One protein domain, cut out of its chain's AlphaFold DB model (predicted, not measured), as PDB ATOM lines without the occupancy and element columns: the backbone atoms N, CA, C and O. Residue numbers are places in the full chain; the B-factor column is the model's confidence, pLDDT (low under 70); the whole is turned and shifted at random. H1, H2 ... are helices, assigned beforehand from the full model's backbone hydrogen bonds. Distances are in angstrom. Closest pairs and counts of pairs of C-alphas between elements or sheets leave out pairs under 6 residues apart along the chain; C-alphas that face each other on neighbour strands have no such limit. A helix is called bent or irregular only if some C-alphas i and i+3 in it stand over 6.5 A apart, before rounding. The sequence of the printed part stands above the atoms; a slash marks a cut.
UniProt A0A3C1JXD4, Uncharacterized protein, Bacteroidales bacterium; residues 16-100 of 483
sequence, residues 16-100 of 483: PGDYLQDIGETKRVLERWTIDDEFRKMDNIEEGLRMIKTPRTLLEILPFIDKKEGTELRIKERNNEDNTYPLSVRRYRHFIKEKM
ATOM      1  N   PRO A  16      -2.755  82.607  14.902       90.69
ATOM      2  CA  PRO A  16      -3.580  82.701  16.099       90.69
ATOM      3  C   PRO A  16      -3.526  84.086  16.762       90.69
ATOM      4  O   PRO A  16      -2.458  84.687  16.916       90.69
ATOM      5  N   GLY A  17      -4.687  84.594  17.185       89.81
ATOM      6  CA  GLY A  17      -4.802  85.925  17.789       89.81
ATOM      7  C   GLY A  17      -4.020  86.079  19.096       89.81
ATOM      8  O   GLY A  17      -3.465  87.143  19.352       89.81
ATOM      9  N   ASP A  18      -3.901  85.012  19.888       91.62
ATOM     10  CA  ASP A  18      -3.087  84.974  21.106       91.62
ATOM     11  C   ASP A  18      -1.585  85.119  20.806       91.62
ATOM     12  O   ASP A  18      -0.880  85.805  21.542       91.62
ATOM     13  N   TYR A  19      -1.097  84.553  19.697       93.31
ATOM     14  CA  TYR A  19       0.286  84.726  19.240       93.31
ATOM     15  C   TYR A  19       0.572  86.179  18.833       93.31
ATOM     16  O   TYR A  19       1.592  86.750  19.225       93.31
ATOM     17  N   LEU A  20      -0.343  86.799  18.079       92.81
ATOM     18  CA  LEU A  20      -0.228  88.209  17.685       92.81
ATOM     19  C   LEU A  20      -0.285  89.135  18.900       92.81
ATOM     20  O   LEU A  20       0.539  90.037  19.029       92.81
ATOM     21  N   GLN A  21      -1.219  88.880  19.816       94.62
ATOM     22  CA  GLN A  21      -1.338  89.615  21.069       94.62
ATOM     23  C   GLN A  21      -0.056  89.487  21.910       94.62
ATOM     24  O   GLN A  21       0.418  90.481  22.458       94.62
ATOM     25  N   ASP A  22       0.560  88.303  21.968       95.12
ATOM     26  CA  ASP A  22       1.781  88.069  22.740       95.12
ATOM     27  C   ASP A  22       2.968  88.921  22.240       95.12
ATOM     28  O   ASP A  22       3.620  89.635  23.018       95.12
ATOM     29  N   ILE A  23       3.184  88.925  20.920       95.94
ATOM     30  CA  ILE A  23       4.184  89.770  20.248       95.94
ATOM     31  C   ILE A  23       3.844  91.253  20.420       95.94
ATOM     32  O   ILE A  23       4.727  92.048  20.757       95.94
ATOM     33  N   GLY A  24       2.583  91.630  20.196       96.31
ATOM     34  CA  GLY A  24       2.105  93.006  20.287       96.31
ATOM     35  C   GLY A  24       2.314  93.615  21.673       96.31
ATOM     36  O   GLY A  24       2.739  94.765  21.781       96.31
ATOM     37  N   GLU A  25       2.069  92.854  22.742       97.06
ATOM     38  CA  GLU A  25       2.267  93.330  24.116       97.06
ATOM     39  C   GLU A  25       3.748  93.548  24.427       97.06
ATOM     40  O   GLU A  25       4.120  94.588  24.967       97.06
ATOM     41  N   THR A  26       4.620  92.621  24.015       97.50
ATOM     42  CA  THR A  26       6.076  92.802  24.151       97.50
ATOM     43  C   THR A  26       6.528  94.048  23.386       97.50
ATOM     44  O   THR A  26       7.206  94.920  23.931       97.50
ATOM     45  N   LYS A  27       6.075  94.192  22.135       97.31
ATOM     46  CA  LYS A  27       6.355  95.349  21.278       97.31
ATOM     47  C   LYS A  27       5.943  96.667  21.936       97.31
ATOM     48  O   LYS A  27       6.732  97.607  21.937       97.31
ATOM     49  N   ARG A  28       4.744  96.734  22.516       96.19
ATOM     50  CA  ARG A  28       4.199  97.932  23.172       96.19
ATOM     51  C   ARG A  28       5.085  98.424  24.315       96.19
ATOM     52  O   ARG A  28       5.335  99.626  24.410       96.19
ATOM     53  N   VAL A  29       5.594  97.516  25.148       97.00
ATOM     54  CA  VAL A  29       6.532  97.872  26.226       97.00
ATOM     55  C   VAL A  29       7.826  98.443  25.653       97.00
ATOM     56  O   VAL A  29       8.297  99.482  26.108       97.00
ATOM     57  N   LEU A  30       8.381  97.812  24.616       96.50
ATOM     58  CA  LEU A  30       9.627  98.268  23.994       96.50
ATOM     59  C   LEU A  30       9.469  99.608  23.267       96.50
ATOM     60  O   LEU A  30      10.397 100.417  23.243       96.50
ATOM     61  N   GLU A  31       8.285  99.891  22.728       95.94
ATOM     62  CA  GLU A  31       7.939 101.206  22.189       95.94
ATOM     63  C   GLU A  31       7.895 102.271  23.282       95.94
ATOM     64  O   GLU A  31       8.447 103.352  23.079       95.94
ATOM     65  N   ARG A  32       7.311 101.965  24.454       95.25
ATOM     66  CA  ARG A  32       7.363 102.860  25.623       95.25
ATOM     67  C   ARG A  32       8.798 103.100  26.059       95.25
ATOM     68  O   ARG A  32       9.215 104.248  26.113       95.25
ATOM     69  N   TRP A  33       9.580 102.039  26.239       94.88
ATOM     70  CA  TRP A  33      11.000 102.133  26.582       94.88
ATOM     71  C   TRP A  33      11.805 103.004  25.611       94.88
ATOM     72  O   TRP A  33      12.719 103.727  26.007       94.88
ATOM     73  N   THR A  34      11.475 102.942  24.325       93.56
ATOM     74  CA  THR A  34      12.194 103.671  23.278       93.56
ATOM     75  C   THR A  34      11.789 105.145  23.204       93.56
ATOM     76  O   THR A  34      12.644 106.031  23.104       93.56
ATOM     77  N   ILE A  35      10.486 105.424  23.232       94.44
ATOM     78  CA  ILE A  35       9.927 106.744  22.911       94.44
ATOM     79  C   ILE A  35       9.735 107.609  24.159       94.44
ATOM     80  O   ILE A  35       9.917 108.824  24.082       94.44
ATOM     81  N   ASP A  36       9.380 106.999  25.288       94.50
ATOM     82  CA  ASP A  36       9.087 107.668  26.553       94.50
ATOM     83  C   ASP A  36      10.316 107.614  27.472       94.50
ATOM     84  O   ASP A  36      10.667 106.578  28.041       94.50
ATOM     85  N   ASP A  37      11.022 108.738  27.580       92.69
ATOM     86  CA  ASP A  37      12.244 108.809  28.369       92.69
ATOM     87  C   ASP A  37      11.998 108.781  29.878       92.69
ATOM     88  O   ASP A  37      12.892 108.353  30.603       92.69
ATOM     89  N   GLU A  38      10.820 109.196  30.345       92.69
ATOM     90  CA  GLU A  38      10.437 109.087  31.756       92.69
ATOM     91  C   GLU A  38      10.284 107.619  32.127       92.69
ATOM     92  O   GLU A  38      10.923 107.172  33.073       92.69
ATOM     93  N   PHE A  39       9.543 106.850  31.321       93.69
ATOM     94  CA  PHE A  39       9.411 105.402  31.501       93.69
ATOM     95  C   PHE A  39      10.774 104.697  31.521       93.69
ATOM     96  O   PHE A  39      11.035 103.853  32.373       93.69
ATOM     97  N   ARG A  40      11.676 105.073  30.608       91.88
ATOM     98  CA  ARG A  40      13.026 104.497  30.527       91.88
ATOM     99  C   ARG A  40      13.921 104.826  31.725       91.88
ATOM    100  O   ARG A  40      14.835 104.063  32.020       91.88
ATOM    101  N   LYS A  41      13.712 105.978  32.365       91.38
ATOM    102  CA  LYS A  41      14.519 106.460  33.499       91.38
ATOM    103  C   LYS A  41      13.941 106.064  34.859       91.38
ATOM    104  O   LYS A  41      14.504 106.468  35.869       91.38
ATOM    105  N   MET A  42      12.832 105.326  34.903       92.12
ATOM    106  CA  MET A  42      12.264 104.852  36.165       92.12
ATOM    107  C   MET A  42      13.255 103.934  36.883       92.12
ATOM    108  O   MET A  42      13.724 102.954  36.305       92.12
ATOM    109  N   ASP A  43      13.512 104.214  38.162       89.75
ATOM    110  CA  ASP A  43      14.369 103.372  39.006       89.75
ATOM    111  C   ASP A  43      13.762 101.976  39.215       89.75
ATOM    112  O   ASP A  43      14.478 100.980  39.322       89.75
ATOM    113  N   ASN A  44      12.427 101.892  39.236       92.44
ATOM    114  CA  ASN A  44      11.681 100.646  39.350       92.44
ATOM    115  C   ASN A  44      10.881 100.354  38.071       92.44
ATOM    116  O   ASN A  44       9.757 100.823  37.883       92.44
ATOM    117  N   ILE A  45      11.449  99.519  37.200       92.19
ATOM    118  CA  ILE A  45      10.812  99.125  35.935       92.19
ATOM    119  C   ILE A  45       9.508  98.345  36.172       92.19
ATOM    120  O   ILE A  45       8.567  98.501  35.398       92.19
ATOM    121  N   GLU A  46       9.392  97.548  37.239       94.00
ATOM    122  CA  GLU A  46       8.157  96.804  37.544       94.00
ATOM    123  C   GLU A  46       6.986  97.733  37.877       94.00
ATOM    124  O   GLU A  46       5.834  97.454  37.541       94.00
ATOM    125  N   GLU A  47       7.263  98.864  38.526       93.69
ATOM    126  CA  GLU A  47       6.274  99.925  38.702       93.69
ATOM    127  C   GLU A  47       5.858 100.525  37.357       93.69
ATOM    128  O   GLU A  47       4.659 100.604  37.081       93.69
ATOM    129  N   GLY A  48       6.818 100.821  36.479       93.19
ATOM    130  CA  GLY A  48       6.537 101.271  35.116       93.19
ATOM    131  C   GLY A  48       5.635 100.302  34.345       93.19
ATOM    132  O   GLY A  48       4.621 100.719  33.774       93.19
ATOM    133  N   LEU A  49       5.943  99.001  34.365       95.44
ATOM    134  CA  LEU A  49       5.128  97.962  33.721       95.44
ATOM    135  C   LEU A  49       3.686  97.960  34.262       95.44
ATOM    136  O   LEU A  49       2.729  97.926  33.481       95.44
ATOM    137  N   ARG A  50       3.505  98.104  35.583       94.38
ATOM    138  CA  ARG A  50       2.172  98.240  36.200       94.38
ATOM    139  C   ARG A  50       1.446  99.508  35.743       94.38
ATOM    140  O   ARG A  50       0.253  99.441  35.449       94.38
ATOM    141  N   MET A  51       2.142 100.640  35.620       91.44
ATOM    142  CA  MET A  51       1.551 101.910  35.172       91.44
ATOM    143  C   MET A  51       0.999 101.835  33.745       91.44
ATOM    144  O   MET A  51      -0.081 102.361  33.473       91.44
ATOM    145  N   ILE A  52       1.704 101.157  32.836       92.00
ATOM    146  CA  ILE A  52       1.242 100.972  31.450       92.00
ATOM    147  C   ILE A  52       0.257  99.805  31.296       92.00
ATOM    148  O   ILE A  52      -0.189  99.537  30.181       92.00
ATOM    149  N   LYS A  53      -0.098  99.134  32.404       92.69
ATOM    150  CA  LYS A  53      -1.060  98.023  32.472       92.69
ATOM    151  C   LYS A  53      -0.744  96.892  31.488       92.69
ATOM    152  O   LYS A  53      -1.653  96.292  30.918       92.69
ATOM    153  N   THR A  54       0.541  96.620  31.265       93.44
ATOM    154  CA  THR A  54       0.961  95.502  30.416       93.44
ATOM    155  C   THR A  54       0.900  94.189  31.206       93.44
ATOM    156  O   THR A  54       1.177  94.198  32.405       93.44
ATOM    157  N   PRO A  55       0.581  93.049  30.567       94.62
ATOM    158  CA  PRO A  55       0.695  91.741  31.210       94.62
ATOM    159  C   PRO A  55       2.152  91.263  31.347       94.62
ATOM    160  O   PRO A  55       2.381  90.191  31.896       94.62
ATOM    161  N   ARG A  56       3.130  92.012  30.815       96.38
ATOM    162  CA  ARG A  56       4.540  91.611  30.806       96.38
ATOM    163  C   ARG A  56       5.194  91.760  32.167       96.38
ATOM    164  O   ARG A  56       5.030  92.766  32.854       96.38
ATOM    165  N   THR A  57       6.005  90.769  32.493       96.50
ATOM    166  CA  THR A  57       6.877  90.756  33.665       96.50
ATOM    167  C   THR A  57       8.247  91.349  33.343       96.50
ATOM    168  O   THR A  57       8.643  91.466  32.180       96.50
ATOM    169  N   LEU A  58       9.016  91.684  34.381       95.38
ATOM    170  CA  LEU A  58      10.386  92.165  34.220       95.38
ATOM    171  C   LEU A  58      11.273  91.142  33.486       95.38
ATOM    172  O   LEU A  58      12.009  91.517  32.576       95.38
ATOM    173  N   LEU A  59      11.142  89.850  33.809       95.44
ATOM    174  CA  LEU A  59      11.902  88.761  33.179       95.44
ATOM    175  C   LEU A  59      11.680  88.678  31.658       95.44
ATOM    176  O   LEU A  59      12.588  88.316  30.914       95.44
ATOM    177  N   GLU A  60      10.485  89.032  31.182       96.62
ATOM    178  CA  GLU A  60      10.147  89.020  29.754       96.62
ATOM    179  C   GLU A  60      10.665  90.247  28.992       96.62
ATOM    180  O   GLU A  60      10.679  90.243  27.763       96.62
ATOM    181  N   ILE A  61      11.080  91.305  29.693       96.81
ATOM    182  CA  ILE A  61      11.478  92.578  29.079       96.81
ATOM    183  C   ILE A  61      12.977  92.843  29.229       96.81
ATOM    184  O   ILE A  61      13.587  93.377  28.300       96.81
ATOM    185  N   LEU A  62      13.585  92.424  30.345       95.56
ATOM    186  CA  LEU A  62      15.016  92.588  30.629       95.56
ATOM    187  C   LEU A  62      15.936  92.227  29.451       95.56
ATOM    188  O   LEU A  62      16.797  93.051  29.135       95.56
ATOM    189  N   PRO A  63      15.731  91.111  28.715       96.56
ATOM    190  CA  PRO A  63      16.606  90.749  27.596       96.56
ATOM    191  C   PRO A  63      16.638  91.759  26.440       96.56
ATOM    192  O   PRO A  63      17.499  91.680  25.564       96.56
ATOM    193  N   PHE A  64      15.693  92.697  26.396       95.62
ATOM    194  CA  PHE A  64      15.610  93.717  25.355       95.62
ATOM    195  C   PHE A  64      16.125  95.084  25.797       95.62
ATOM    196  O   PHE A  64      16.557  95.867  24.949       95.62
ATOM    197  N   ILE A  65      16.049  95.383  27.093       93.25
ATOM    198  CA  ILE A  65      16.342  96.713  27.633       93.25
ATOM    199  C   ILE A  65      17.679  96.773  28.374       93.25
ATOM    200  O   ILE A  65      18.290  97.841  28.422       93.25
ATOM    201  N   ASP A  66      18.162  95.635  28.882       94.00
ATOM    202  CA  ASP A  66      19.483  95.505  29.483       94.00
ATOM    203  C   ASP A  66      20.511  94.982  28.466       94.00
ATOM    204  O   ASP A  66      20.281  94.036  27.706       94.00
ATOM    205  N   LYS A  67      21.687  95.617  28.440       92.50
ATOM    206  CA  LYS A  67      22.738  95.312  27.460       92.50
ATOM    207  C   LYS A  67      23.392  93.949  27.703       92.50
ATOM    208  O   LYS A  67      23.779  93.287  26.734       92.50
ATOM    209  N   LYS A  68      23.571  93.555  28.965       95.88
ATOM    210  CA  LYS A  68      24.218  92.295  29.339       95.88
ATOM    211  C   LYS A  68      23.280  91.134  29.028       95.88
ATOM    212  O   LYS A  68      23.674  90.247  28.273       95.88
ATOM    213  N   GLU A  69      22.033  91.218  29.481       95.38
ATOM    214  CA  GLU A  69      20.984  90.232  29.193       95.38
ATOM    215  C   GLU A  69      20.752  90.085  27.686       95.38
ATOM    216  O   GLU A  69      20.720  88.978  27.151       95.38
ATOM    217  N   GLY A  70      20.688  91.202  26.952       94.44
ATOM    218  CA  GLY A  70      20.541  91.167  25.498       94.44
ATOM    219  C   GLY A  70      21.746  90.571  24.766       94.44
ATOM    220  O   GLY A  70      21.595  90.036  23.666       94.44
ATOM    221  N   THR A  71      22.947  90.645  25.350       95.19
ATOM    222  CA  THR A  71      24.142  89.978  24.805       95.19
ATOM    223  C   THR A  71      24.085  88.477  25.062       95.19
ATOM    224  O   THR A  71      24.311  87.697  24.136       95.19
ATOM    225  N   GLU A  72      23.724  88.076  26.278       96.00
ATOM    226  CA  GLU A  72      23.566  86.672  26.656       96.00
ATOM    227  C   GLU A  72      22.490  85.974  25.817       96.00
ATOM    228  O   GLU A  72      22.752  84.912  25.249       96.00
ATOM    229  N   LEU A  73      21.331  86.616  25.627       95.00
ATOM    230  CA  LEU A  73      20.263  86.114  24.765       95.00
ATOM    231  C   LEU A  73      20.776  85.815  23.353       95.00
ATOM    232  O   LEU A  73      20.504  84.750  22.809       95.00
ATOM    233  N   ARG A  74      21.563  86.718  22.754       93.69
ATOM    234  CA  ARG A  74      22.119  86.511  21.403       93.69
ATOM    235  C   ARG A  74      23.115  85.356  21.345       93.69
ATOM    236  O   ARG A  74      23.206  84.708  20.306       93.69
ATOM    237  N   ILE A  75      23.887  85.129  22.409       94.56
ATOM    238  CA  ILE A  75      24.819  83.996  22.499       94.56
ATOM    239  C   ILE A  75      24.021  82.692  22.572       94.56
ATOM    240  O   ILE A  75      24.228  81.811  21.741       94.56
ATOM    241  N   LYS A  76      23.044  82.615  23.479       94.44
ATOM    242  CA  LYS A  76      22.163  81.448  23.625       94.44
ATOM    243  C   LYS A  76      21.380  81.146  22.348       94.44
ATOM    244  O   LYS A  76      21.338  80.001  21.920       94.44
ATOM    245  N   GLU A  77      20.858  82.162  21.659       92.31
ATOM    246  CA  GLU A  77      20.214  81.993  20.348       92.31
ATOM    247  C   GLU A  77      21.147  81.373  19.297       92.31
ATOM    248  O   GLU A  77      20.691  80.578  18.481       92.31
ATOM    249  N   ARG A  78      22.437  81.741  19.277       92.12
ATOM    250  CA  ARG A  78      23.414  81.167  18.331       92.12
ATOM    251  C   ARG A  78      23.740  79.710  18.648       92.12
ATOM    252  O   ARG A  78      24.011  78.949  17.726       92.12
ATOM    253  N   ASN A  79      23.683  79.342  19.923       93.38
ATOM    254  CA  ASN A  79      23.929  77.983  20.394       93.38
ATOM    255  C   ASN A  79      22.661  77.106  20.397       93.38
ATOM    256  O   ASN A  79      22.751  75.927  20.719       93.38
ATOM    257  N   ASN A  80      21.492  77.643  20.014       90.50
ATOM    258  CA  ASN A  80      20.178  76.992  20.148       90.50
ATOM    259  C   ASN A  80      19.800  76.641  21.607       90.50
ATOM    260  O   ASN A  80      19.156  75.630  21.876       90.50
ATOM    261  N   GLU A  81      20.194  77.499  22.547       92.44
ATOM    262  CA  GLU A  81      19.981  77.381  23.999       92.44
ATOM    263  C   GLU A  81      19.033  78.478  24.526       92.44
ATOM    264  O   GLU A  81      18.983  78.777  25.718       92.44
ATOM    265  N   ASP A  82      18.287  79.143  23.640       90.56
ATOM    266  CA  ASP A  82      17.377  80.231  24.004       90.56
ATOM    267  C   ASP A  82      16.105  79.741  24.709       90.56
ATOM    268  O   ASP A  82      15.368  80.557  25.256       90.56
ATOM    269  N   ASN A  83      15.874  78.424  24.766       90.88
ATOM    270  CA  ASN A  83      14.757  77.796  25.477       90.88
ATOM    271  C   ASN A  83      14.711  78.108  26.984       90.88
ATOM    272  O   ASN A  83      13.671  77.910  27.608       90.88
ATOM    273  N   THR A  84      15.798  78.630  27.559       90.31
ATOM    274  CA  THR A  84      15.824  79.134  28.937       90.31
ATOM    275  C   THR A  84      15.076  80.456  29.121       90.31
ATOM    276  O   THR A  84      14.807  80.845  30.254       90.31
ATOM    277  N   TYR A  85      14.772  81.181  28.039       94.44
ATOM    278  CA  TYR A  85      14.029  82.441  28.094       94.44
ATOM    279  C   TYR A  85      12.516  82.223  27.957       94.44
ATOM    280  O   TYR A  85      12.087  81.277  27.288       94.44
ATOM    281  N   PRO A  86      11.689  83.127  28.522       95.62
ATOM    282  CA  PRO A  86      10.242  83.085  28.352       95.62
ATOM    283  C   PRO A  86       9.815  83.006  26.882       95.62
ATOM    284  O   PRO A  86      10.435  83.600  25.995       95.62
ATOM    285  N   LEU A  87       8.700  82.318  26.623       94.38
ATOM    286  CA  LEU A  87       8.185  82.120  25.266       94.38
ATOM    287  C   LEU A  87       7.926  83.446  24.527       94.38
ATOM    288  O   LEU A  87       8.213  83.547  23.335       94.38
ATOM    289  N   SER A  88       7.452  84.474  25.232       95.19
ATOM    290  CA  SER A  88       7.214  85.818  24.690       95.19
ATOM    291  C   SER A  88       8.489  86.486  24.168       95.19
ATOM    292  O   SER A  88       8.486  87.059  23.075       95.19
ATOM    293  N   VAL A  89       9.610  86.329  24.885       96.56
ATOM    294  CA  VAL A  89      10.933  86.808  24.456       96.56
ATOM    295  C   VAL A  89      11.307  86.153  23.133       96.56
ATOM    296  O   VAL A  89      11.635  86.836  22.162       96.56
ATOM    297  N   ARG A  90      11.209  84.825  23.069       95.31
ATOM    298  CA  ARG A  90      11.608  84.039  21.895       95.31
ATOM    299  C   ARG A  90      10.715  84.315  20.689       95.31
ATOM    300  O   ARG A  90      11.225  84.497  19.586       95.31
ATOM    301  N   ARG A  91       9.398  84.441  20.887       95.19
ATOM    302  CA  ARG A  91       8.443  84.831  19.834       95.19
ATOM    303  C   ARG A  91       8.729  86.224  19.290       95.19
ATOM    304  O   ARG A  91       8.770  86.409  18.074       95.19
ATOM    305  N   TYR A  92       8.992  87.195  20.164       95.81
ATOM    306  CA  TYR A  92       9.346  88.539  19.719       95.81
ATOM    307  C   TYR A  92      10.692  88.557  18.979       95.81
ATOM    308  O   TYR A  92      10.814  89.191  17.931       95.81
ATOM    309  N   ARG A  93      11.699  87.811  19.453       94.88
ATOM    310  CA  ARG A  93      12.980  87.646  18.746       94.88
ATOM    311  C   ARG A  93      12.821  86.998  17.375       94.88
ATOM    312  O   ARG A  93      13.432  87.485  16.421       94.88
ATOM    313  N   HIS A  94      12.000  85.954  17.269       93.44
ATOM    314  CA  HIS A  94      11.645  85.318  15.998       93.44
ATOM    315  C   HIS A  94      11.054  86.344  15.030       93.44
ATOM    316  O   HIS A  94      11.566  86.509  13.926       93.44
ATOM    317  N   PHE A  95      10.085  87.138  15.491       93.19
ATOM    318  CA  PHE A  95       9.501  88.222  14.701       93.19
ATOM    319  C   PHE A  95      10.536  89.276  14.264       93.19
ATOM    320  O   PHE A  95      10.549  89.691  13.108       93.19
ATOM    321  N   ILE A  96      11.459  89.701  15.139       92.50
ATOM    322  CA  ILE A  96      12.527  90.639  14.748       92.50
ATOM    323  C   ILE A  96      13.441  90.037  13.670       92.50
ATOM    324  O   ILE A  96      13.770  90.733  12.706       92.50
ATOM    325  N   LYS A  97      13.841  88.766  13.806       91.19
ATOM    326  CA  LYS A  97      14.663  88.061  12.806       91.19
ATOM    327  C   LYS A  97      13.938  87.982  11.463       91.19
ATOM    328  O   LYS A  97      14.529  88.311  10.437       91.19
ATOM    329  N   GLU A  98      12.654  87.641  11.489       91.12
ATOM    330  CA  GLU A  98      11.794  87.602  10.311       91.12
ATOM    331  C   GLU A  98      11.732  88.959   9.597       91.12
ATOM    332  O   GLU A  98      11.937  89.030   8.388       91.12
ATOM    333  N   LYS A  99      11.556  90.067  10.330       88.81
ATOM    334  CA  LYS A  99      11.586  91.421   9.743       88.81
ATOM    335  C   LYS A  99      12.905  91.749   9.054       88.81
ATOM    336  O   LYS A  99      12.910  92.380   7.994       88.81
ATOM    337  N   MET A 100      14.025  91.372   9.670       86.06
ATOM    338  CA  MET A 100      15.346  91.611   9.087       86.06
ATOM    339  C   MET A 100      15.548  90.784   7.814       86.06
ATOM    340  O   MET A 100      16.033  91.330   6.822       86.06
TER     341      MET A 100
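What this domain is: This is residues 16 to 100 of the 483 residues of an uncharacterized protein of Bacteroidales bacterium (UniProt A0A3C1JXD4). The long helix H1 is crossed by H6, and short H4 packs on both in the middle. H2 and H3 gather on one side of H4; H5 makes a corner with it on the other. The printed part has 85 residues with six named helices, H1 to H6 in order, all helix, compact, radius of gyration of the C-alphas 12.8 A, spans 35 by 32 by 22 A.

How they stand to each other: Look at H1, residues 17 to 35: its residues 22 to 27 alone touch H6, residues 87 to 100, about perpendicular at 76 degrees, closest C-alphas Ile 23 and Tyr 92, 5.3 A. The hub H4, residues 58 to 65, is irregular, C-alphas 60 and 63 being 7.0 A apart; 2 of its 4 O i to N i+4 pairs are within hydrogen-bond range.

Where its parts are: Find C-alpha 17 at (-4.802, 85.925, 17.789); H1 runs 26.0 A from there. H6 runs 20.1 A to C-alpha 100 at (15.346, 91.611, 9.087).

The domain as a whole: The two farthest C-alphas, Met 51 and Asn 79, are 35.9 A apart. The printed part has no cut, no long link, and no printed residue is under 70 in pLDDT.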